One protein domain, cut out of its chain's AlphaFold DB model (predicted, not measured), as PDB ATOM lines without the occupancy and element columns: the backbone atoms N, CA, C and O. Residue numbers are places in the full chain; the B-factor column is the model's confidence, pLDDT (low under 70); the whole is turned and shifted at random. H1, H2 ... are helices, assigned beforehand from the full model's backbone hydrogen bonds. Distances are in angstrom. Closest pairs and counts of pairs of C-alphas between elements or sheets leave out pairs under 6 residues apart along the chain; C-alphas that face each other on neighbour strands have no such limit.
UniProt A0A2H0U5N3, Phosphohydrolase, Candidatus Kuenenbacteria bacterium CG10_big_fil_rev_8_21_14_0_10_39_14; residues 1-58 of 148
ATOM      1  N   MET A   1      29.066 -15.077   5.684       81.69
ATOM      2  CA  MET A   1      29.881 -13.977   6.246       81.69
ATOM      3  C   MET A   1      29.542 -13.729   7.711       81.69
ATOM      4  O   MET A   1      30.429 -13.947   8.515       81.69
ATOM      5  N   CYS A   2      28.294 -13.407   8.088       93.25
ATOM      6  CA  CYS A   2      27.932 -13.178   9.502       93.25
ATOM      7  C   CYS A   2      28.329 -14.322  10.446       93.25
ATOM      8  O   CYS A   2      28.966 -14.063  11.452       93.25
ATOM      9  N   GLY A   3      28.063 -15.583  10.086       91.38
ATOM     10  CA  GLY A   3      28.462 -16.723  10.922       91.38
ATOM     11  C   GLY A   3      29.976 -16.864  11.148       91.38
ATOM     12  O   GLY A   3      30.375 -17.396  12.169       91.38
ATOM     13  N   LEU A   4      30.834 -16.356  10.254       92.31
ATOM     14  CA  LEU A   4      32.292 -16.387  10.465       92.31
ATOM     15  C   LEU A   4      32.769 -15.307  11.441       92.31
ATOM     16  O   LEU A   4      33.810 -15.470  12.060       92.31
ATOM     17  N   LEU A   5      32.033 -14.200  11.533       96.31
ATOM     18  CA  LEU A   5      32.431 -13.008  12.283       96.31
ATOM     19  C   LEU A   5      31.548 -12.763  13.509       96.31
ATOM     20  O   LEU A   5      31.670 -11.713  14.130       96.31
ATOM     21  N   HIS A   6      30.630 -13.678  13.831       94.81
ATOM     22  CA  HIS A   6      29.673 -13.448  14.908       94.81
ATOM     23  C   HIS A   6      30.383 -13.289  16.265       94.81
ATOM     24  O   HIS A   6      30.080 -12.348  16.985       94.81
ATOM     25  N   ASP A   7      31.431 -14.080  16.505       95.12
ATOM     26  CA  ASP A   7      32.283 -14.044  17.702       95.12
ATOM     27  C   ASP A   7      33.536 -13.153  17.581       95.12
ATOM     28  O   ASP A   7      34.536 -13.373  18.266       95.12
ATOM     29  N   ILE A   8      33.541 -12.144  16.703       96.50
ATOM     30  CA  ILE A   8      34.753 -11.347  16.411       96.50
ATOM     31  C   ILE A   8      35.369 -10.655  17.644       96.50
ATOM     32  O   ILE A   8      36.562 -10.361  17.657       96.50
ATOM     33  N   ASP A   9      34.580 -10.392  18.686       95.31
ATOM     34  CA  ASP A   9      35.055  -9.772  19.924       95.31
ATOM     35  C   ASP A   9      35.499 -10.773  21.004       95.31
ATOM     36  O   ASP A   9      36.101 -10.358  21.999       95.31
ATOM     37  N   TYR A  10      35.277 -12.078  20.803       92.75
ATOM     38  CA  TYR A  10      35.435 -13.108  21.831       92.75
ATOM     39  C   TYR A  10      36.842 -13.144  22.436       92.75
ATOM     40  O   TYR A  10      37.017 -13.401  23.628       92.75
ATOM     41  N   GLU A  11      37.884 -12.871  21.647       93.06
ATOM     42  CA  GLU A  11      39.262 -12.848  22.139       93.06
ATOM     43  C   GLU A  11      39.588 -11.616  22.999       93.06
ATOM     44  O   GLU A  11      40.441 -11.718  23.881       93.06
ATOM     45  N   GLN A  12      38.881 -10.501  22.815       93.88
ATOM     46  CA  GLN A  12      39.222  -9.207  23.416       93.88
ATOM     47  C   GLN A  12      38.279  -8.756  24.537       93.88
ATOM     48  O   GLN A  12      38.647  -7.875  25.311       93.88
ATOM     49  N   ILE A  13      37.094  -9.359  24.663       92.69
ATOM     50  CA  ILE A  13      36.227  -9.130  25.826       92.69
ATOM     51  C   ILE A  13      36.917  -9.579  27.121       92.69
ATOM     52  O   ILE A  13      37.636 -10.582  27.162       92.69
ATOM     53  N   THR A  14      36.691  -8.836  28.198       90.94
ATOM     54  CA  THR A  14      37.348  -9.040  29.496       90.94
ATOM     55  C   THR A  14      36.520  -9.906  30.437       90.94
ATOM     56  O   THR A  14      37.074 -10.654  31.240       90.94
ATOM     57  N   GLY A  15      35.195  -9.902  30.283       86.62
ATOM     58  CA  GLY A  15      34.261 -10.636  31.133       86.62
ATOM     59  C   GLY A  15      34.252 -12.165  30.997       86.62
ATOM     60  O   GLY A  15      33.332 -12.785  31.509       86.62
ATOM     61  N   LYS A  16      35.214 -12.821  30.332       84.81
ATOM     62  CA  LYS A  16      35.125 -14.263  29.977       84.81
ATOM     63  C   LYS A  16      35.005 -15.218  31.166       84.81
ATOM     64  O   LYS A  16      34.446 -16.300  31.026       84.81
ATOM     65  N   GLU A  17      35.534 -14.833  32.323       88.94
ATOM     66  CA  GLU A  17      35.489 -15.650  33.544       88.94
ATOM     67  C   GLU A  17      34.143 -15.547  34.283       88.94
ATOM     68  O   GLU A  17      33.854 -16.350  35.170       88.94
ATOM     69  N   ASN A  18      33.295 -14.581  33.911       91.94
ATOM     70  CA  ASN A  18      31.990 -14.349  34.511       91.94
ATOM     71  C   ASN A  18      30.915 -14.263  33.420       91.94
ATOM     72  O   ASN A  18      30.893 -13.323  32.635       91.94
ATOM     73  N   MET A  19      29.982 -15.216  33.402       88.56
ATOM     74  CA  MET A  19      28.971 -15.300  32.342       88.56
ATOM     75  C   MET A  19      28.135 -14.017  32.191       88.56
ATOM     76  O   MET A  19      27.863 -13.597  31.070       88.56
ATOM     77  N   ASP A  20      27.776 -13.351  33.292       91.62
ATOM     78  CA  ASP A  20      26.981 -12.118  33.237       91.62
ATOM     79  C   ASP A  20      27.775 -10.955  32.629       91.62
ATOM     80  O   ASP A  20      27.221 -10.142  31.889       91.62
ATOM     81  N   ALA A  21      29.070 -10.854  32.941       92.25
ATOM     82  CA  ALA A  21      29.959  -9.854  32.355       92.25
ATOM     83  C   ALA A  21      30.226 -10.157  30.876       92.25
ATOM     84  O   ALA A  21      30.073  -9.270  30.037       92.25
ATOM     85  N   HIS A  22      30.530 -11.418  30.550       91.75
ATOM     86  CA  HIS A  22      30.695 -11.891  29.178       91.75
ATOM     87  C   HIS A  22      29.486 -11.511  28.319       91.75
ATOM     88  O   HIS A  22      29.651 -10.857  27.296       91.75
ATOM     89  N   MET A  23      28.269 -11.839  28.762       91.31
ATOM     90  CA  MET A  23      27.051 -11.569  27.992       91.31
ATOM     91  C   MET A  23      26.742 -10.075  27.849       91.31
ATOM     92  O   MET A  23      26.112  -9.675  26.873       91.31
ATOM     93  N   LYS A  24      27.185  -9.222  28.778       94.38
ATOM     94  CA  LYS A  24      27.035  -7.762  28.644       94.38
ATOM     95  C   LYS A  24      28.012  -7.160  27.634       94.38
ATOM     96  O   LYS A  24      27.654  -6.204  26.951       94.38
ATOM     97  N   GLU A  25      29.229  -7.691  27.555       95.00
ATOM     98  CA  GLU A  25      30.282  -7.187  26.665       95.00
ATOM     99  C   GLU A  25      30.173  -7.744  25.242       95.00
ATOM    100  O   GLU A  25      30.276  -6.989  24.272       95.00
ATOM    101  N   HIS A  26      29.964  -9.056  25.126       96.06
ATOM    102  CA  HIS A  26      29.919  -9.781  23.864       96.06
ATOM    103  C   HIS A  26      28.799  -9.252  22.964       96.06
ATOM    104  O   HIS A  26      27.695  -8.963  23.434       96.06
ATOM    105  N   CYS A  27      29.075  -9.114  21.667       96.25
ATOM    106  CA  CYS A  27      28.202  -8.472  20.679       96.25
ATOM    107  C   CYS A  27      27.908  -6.983  20.920       96.25
ATOM    108  O   CYS A  27      27.084  -6.391  20.217       96.25
ATOM    109  N   GLY A  28      28.577  -6.350  21.883       95.50
ATOM    110  CA  GLY A  28      28.385  -4.944  22.216       95.50
ATOM    111  C   GLY A  28      29.132  -3.988  21.282       95.50
ATOM    112  O   GLY A  28      29.332  -4.235  20.087       95.50
ATOM    113  N   GLU A  29      29.576  -2.860  21.837       95.62
ATOM    114  CA  GLU A  29      30.280  -1.825  21.070       95.62
ATOM    115  C   GLU A  29      31.625  -2.304  20.499       95.62
ATOM    116  O   GLU A  29      32.043  -1.807  19.453       95.62
ATOM    117  N   LEU A  30      32.277  -3.293  21.123       96.25
ATOM    118  CA  LEU A  30      33.542  -3.843  20.632       96.25
ATOM    119  C   LEU A  30      33.365  -4.601  19.306       96.25
ATOM    120  O   LEU A  30      34.063  -4.299  18.339       96.25
ATOM    121  N   THR A  31      32.367  -5.491  19.223       97.12
ATOM    122  CA  THR A  31      31.963  -6.151  17.968       97.12
ATOM    123  C   THR A  31      31.693  -5.127  16.866       97.12
ATOM    124  O   THR A  31      32.251  -5.203  15.771       97.12
ATOM    125  N   LYS A  32      30.868  -4.118  17.159       97.25
ATOM    126  CA  LYS A  32      30.521  -3.061  16.200       97.25
ATOM    127  C   LYS A  32      31.737  -2.253  15.753       97.25
ATOM    128  O   LYS A  32      31.805  -1.879  14.585       97.25
ATOM    129  N   LYS A  33      32.682  -1.978  16.657       97.75
ATOM    130  CA  LYS A  33      33.943  -1.306  16.334       97.75
ATOM    131  C   LYS A  33      34.764  -2.137  15.343       97.75
ATOM    132  O   LYS A  33      35.061  -1.622  14.271       97.75
ATOM    133  N   PHE A  34      35.053  -3.406  15.642       97.62
ATOM    134  CA  PHE A  34      35.855  -4.259  14.748       97.62
ATOM    135  C   PHE A  34      35.214  -4.450  13.380       97.62
ATOM    136  O   PHE A  34      35.891  -4.366  12.361       97.62
ATOM    137  N   LEU A  35      33.896  -4.649  13.337       97.38
ATOM    138  CA  LEU A  35      33.190  -4.806  12.069       97.38
ATOM    139  C   LEU A  35      33.212  -3.516  11.232       97.38
ATOM    140  O   LEU A  35      33.329  -3.587  10.013       97.38
ATOM    141  N   LYS A  36      33.154  -2.334  11.859       97.19
ATOM    142  CA  LYS A  36      33.318  -1.058  11.143       97.19
ATOM    143  C   LYS A  36      34.735  -0.846  10.621       97.19
ATOM    144  O   LYS A  36      34.882  -0.281   9.548       97.19
ATOM    145  N   GLU A  37      35.757  -1.283  11.355       97.00
ATOM    146  CA  GLU A  37      37.163  -1.154  10.938       97.00
ATOM    147  C   GLU A  37      37.486  -1.948   9.663       97.00
ATOM    148  O   GLU A  37      38.425  -1.600   8.953       97.00
ATOM    149  N   ILE A  38      36.693  -2.976   9.349       96.38
ATOM    150  CA  ILE A  38      36.809  -3.775   8.120       96.38
ATOM    151  C   ILE A  38      35.733  -3.437   7.073       96.38
ATOM    152  O   ILE A  38      35.456  -4.257   6.198       96.38
ATOM    153  N   ASP A  39      35.084  -2.271   7.189       96.00
ATOM    154  CA  ASP A  39      34.008  -1.805   6.300       96.00
ATOM    155  C   ASP A  39      32.836  -2.804   6.155       96.00
ATOM    156  O   ASP A  39      32.213  -2.934   5.096       96.00
ATOM    157  N   PHE A  40      32.503  -3.535   7.227       97.25
ATOM    158  CA  PHE A  40      31.402  -4.495   7.203       97.25
ATOM    159  C   PHE A  40      30.038  -3.780   7.107       97.25
ATOM    160  O   PHE A  40      29.821  -2.778   7.798       97.25
ATOM    161  N   PRO A  41      29.078  -4.291   6.308       96.19
ATOM    162  CA  PRO A  41      27.789  -3.630   6.109       96.19
ATOM    163  C   PRO A  41      27.016  -3.411   7.415       96.19
ATOM    164  O   PRO A  41      26.852  -4.329   8.221       96.19
ATOM    165  N   ALA A  42      26.516  -2.191   7.626       93.00
ATOM    166  CA  ALA A  42      25.892  -1.784   8.888       93.00
ATOM    167  C   ALA A  42      24.634  -2.599   9.251       93.00
ATOM    168  O   ALA A  42      24.367  -2.841  10.429       93.00
ATOM    169  N   ASP A  43      23.874  -3.043   8.251       93.25
ATOM    170  CA  ASP A  43      22.736  -3.951   8.408       93.25
ATOM    171  C   ASP A  43      23.180  -5.332   8.916       93.25
ATOM    172  O   ASP A  43      22.556  -5.897   9.816       93.25
ATOM    173  N   LEU A  44      24.314  -5.841   8.426       96.62
ATOM    174  CA  LEU A  44      24.889  -7.112   8.869       96.62
ATOM    175  C   LEU A  44      25.592  -7.023  10.231       96.62
ATOM    176  O   LEU A  44      25.664  -8.031  10.936       96.62
ATOM    177  N   ILE A  45      26.061  -5.839  10.638       97.00
ATOM    178  CA  ILE A  45      26.522  -5.608  12.016       97.00
ATOM    179  C   ILE A  45      25.369  -5.853  12.988       97.00
ATOM    180  O   ILE A  45      25.529  -6.625  13.928       97.00
ATOM    181  N   ARG A  46      24.184  -5.273  12.739       96.25
ATOM    182  CA  ARG A  46      22.997  -5.499  13.588       96.25
ATOM    183  C   ARG A  46      22.604  -6.971  13.654       96.25
ATOM    184  O   ARG A  46      22.266  -7.449  14.731       96.25
ATOM    185  N   VAL A  47      22.682  -7.686  12.527       97.56
ATOM    186  CA  VAL A  47      22.460  -9.140  12.478       97.56
ATOM    187  C   VAL A  47      23.396  -9.861  13.442       97.56
ATOM    188  O   VAL A  47      22.915 -10.649  14.250       97.56
ATOM    189  N   ILE A  48      24.701  -9.573  13.383       97.75
ATOM    190  CA  ILE A  48      25.672 -10.158  14.310       97.75
ATOM    191  C   ILE A  48      25.307  -9.771  15.740       97.75
ATOM    192  O   ILE A  48      25.050 -10.654  16.536       97.75
ATOM    193  N   GLN A  49      25.167  -8.492  16.072       97.50
ATOM    194  CA  GLN A  49      24.933  -8.110  17.467       97.50
ATOM    195  C   GLN A  49      23.641  -8.708  18.065       97.50
ATOM    196  O   GLN A  49      23.578  -8.978  19.260       97.50
ATOM    197  N   SER A  50      22.616  -8.950  17.237       96.62
ATOM    198  CA  SER A  50      21.329  -9.523  17.661       96.62
ATOM    199  C   SER A  50      21.369 -11.005  18.052       96.62
ATOM    200  O   SER A  50      20.372 -11.513  18.576       96.62
ATOM    201  N   HIS A  51      22.479 -11.713  17.795       95.50
ATOM    202  CA  HIS A  51      22.607 -13.106  18.227       95.50
ATOM    203  C   HIS A  51      22.886 -13.231  19.736       95.50
ATOM    204  O   HIS A  51      22.655 -14.290  20.310       95.50
ATOM    205  N   ASN A  52      23.266 -12.137  20.401       95.88
ATOM    206  CA  ASN A  52      23.239 -12.033  21.853       95.88
ATOM    207  C   ASN A  52      21.996 -11.247  22.302       95.88
ATOM    208  O   ASN A  52      21.883 -10.037  22.088       95.88
ATOM    209  N   GLU A  53      21.064 -11.922  22.974       93.75
ATOM    210  CA  GLU A  53      19.804 -11.319  23.423       93.75
ATOM    211  C   GLU A  53      19.984 -10.190  24.452       93.75
ATOM    212  O   GLU A  53      19.166  -9.270  24.499       93.75
ATOM    213  N   VAL A  54      21.083 -10.191  25.218       95.38
ATOM    214  CA  VAL A  54      21.381  -9.157  26.227       95.38
ATOM    215  C   VAL A  54      21.609  -7.782  25.592       95.38
ATOM    216  O   VAL A  54      21.348  -6.757  26.226       95.38
ATOM    217  N   GLN A  55      22.005  -7.734  24.317       95.62
ATOM    218  CA  GLN A  55      22.182  -6.478  23.585       95.62
ATOM    219  C   GLN A  55      20.849  -5.802  23.225       95.62
ATOM    220  O   GLN A  55      20.847  -4.652  22.790       95.62
ATOM    221  N   ASN A  56      19.704  -6.473  23.421       94.75
ATOM    222  CA  ASN A  56      18.363  -5.942  23.141       94.75
ATOM    223  C   ASN A  56      18.186  -5.420  21.699       94.75
ATOM    224  O   ASN A  56      17.386  -4.517  21.438       94.75
ATOM    225  N   ILE A  57      18.921  -5.990  20.739       95.94
ATOM    226  CA  ILE A  57      18.792  -5.660  19.316       95.94
ATOM    227  C   ILE A  57      17.762  -6.608  18.682       95.94
ATOM    228  O   ILE A  57      17.928  -7.826  18.765       95.94
ATOM    229  N   PRO A  58      16.704  -6.090  18.027       94.75
ATOM    230  CA  PRO A  58      15.684  -6.930  17.408       94.75
ATOM    231  C   PRO A  58      16.232  -7.840  16.300       94.75
ATOM    232  O   PRO A  58      16.991  -7.391  15.440       94.75
TER     233      PRO A  58
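AT A GLANCE: This is residues 1 to 58 of the 148 residues of the protein "Phosphohydrolase" of Candidatus Kuenenbacteria bacterium CG10_big_fil_rev_8_21_14_0_10_39_14 (UniProt A0A2H0U5N3). A short helical hairpin of H3 and H4 makes one end of the domain; tiny H1 packs on H4, while H2 lies toward the far end of the longest axis, away from H1 and H4. A long stretch with no named element, residues 6 to 18, leads from H1 to H2. The printed part has 58 residues with four named helices, H1, H2, H3, H4 along the chain, and no named strand; the class is all helix, though under half of the residues, 28, are in named elements. It is compact, with a radius of gyration of the C-alphas of 10.6 A and spans of 30 by 23 by 17 A.

IN THESE COORDINATES: Find C-alpha 29 at (30.280, -1.825, 21.070); from there H3, the longest helix, runs through residues 29 to 37, 12.3 A. H4 is residues 42 to 49, 10.7 A, and ends at C-alpha 49 at (24.933, -8.110, 17.467). Look back to residues 19 to 25 for H2, 10.0 A, and to residues 2 to 5 for H1, which begins at C-alpha 2 at (27.932, -13.178, 9.502).

HOW THE PARTS SIT: H3 and H4 touch as a hairpin, with the closest C-alphas, those of Lys 32 and Ile 45, 6.3 A apart. They run opposite ways at a steep tilt of 38 degrees, only just steep. H1 touches H4, closest at the C-alphas of Cys 2 and Ile 48, 6.1 A apart. H1 and H3 are only just apart, at 8.2 A. H2 and H3 meet only through their link, and H2 is apart from H1 and H4. In H2, H3 and H4 every O i to N i+4 pair is within hydrogen-bond range; H1 is too short for such a pair, and its 1 O i to N i+3 pair is within range.

THE WHOLE: The C-alphas farthest apart, those of Asn 18 and Asp 39, are 30.9 A apart. The printed part has no cut; the link from H1 to H2 is long, and the other two are tight. Mean pLDDT of the printed part is 94.3, and no printed residue is under 70.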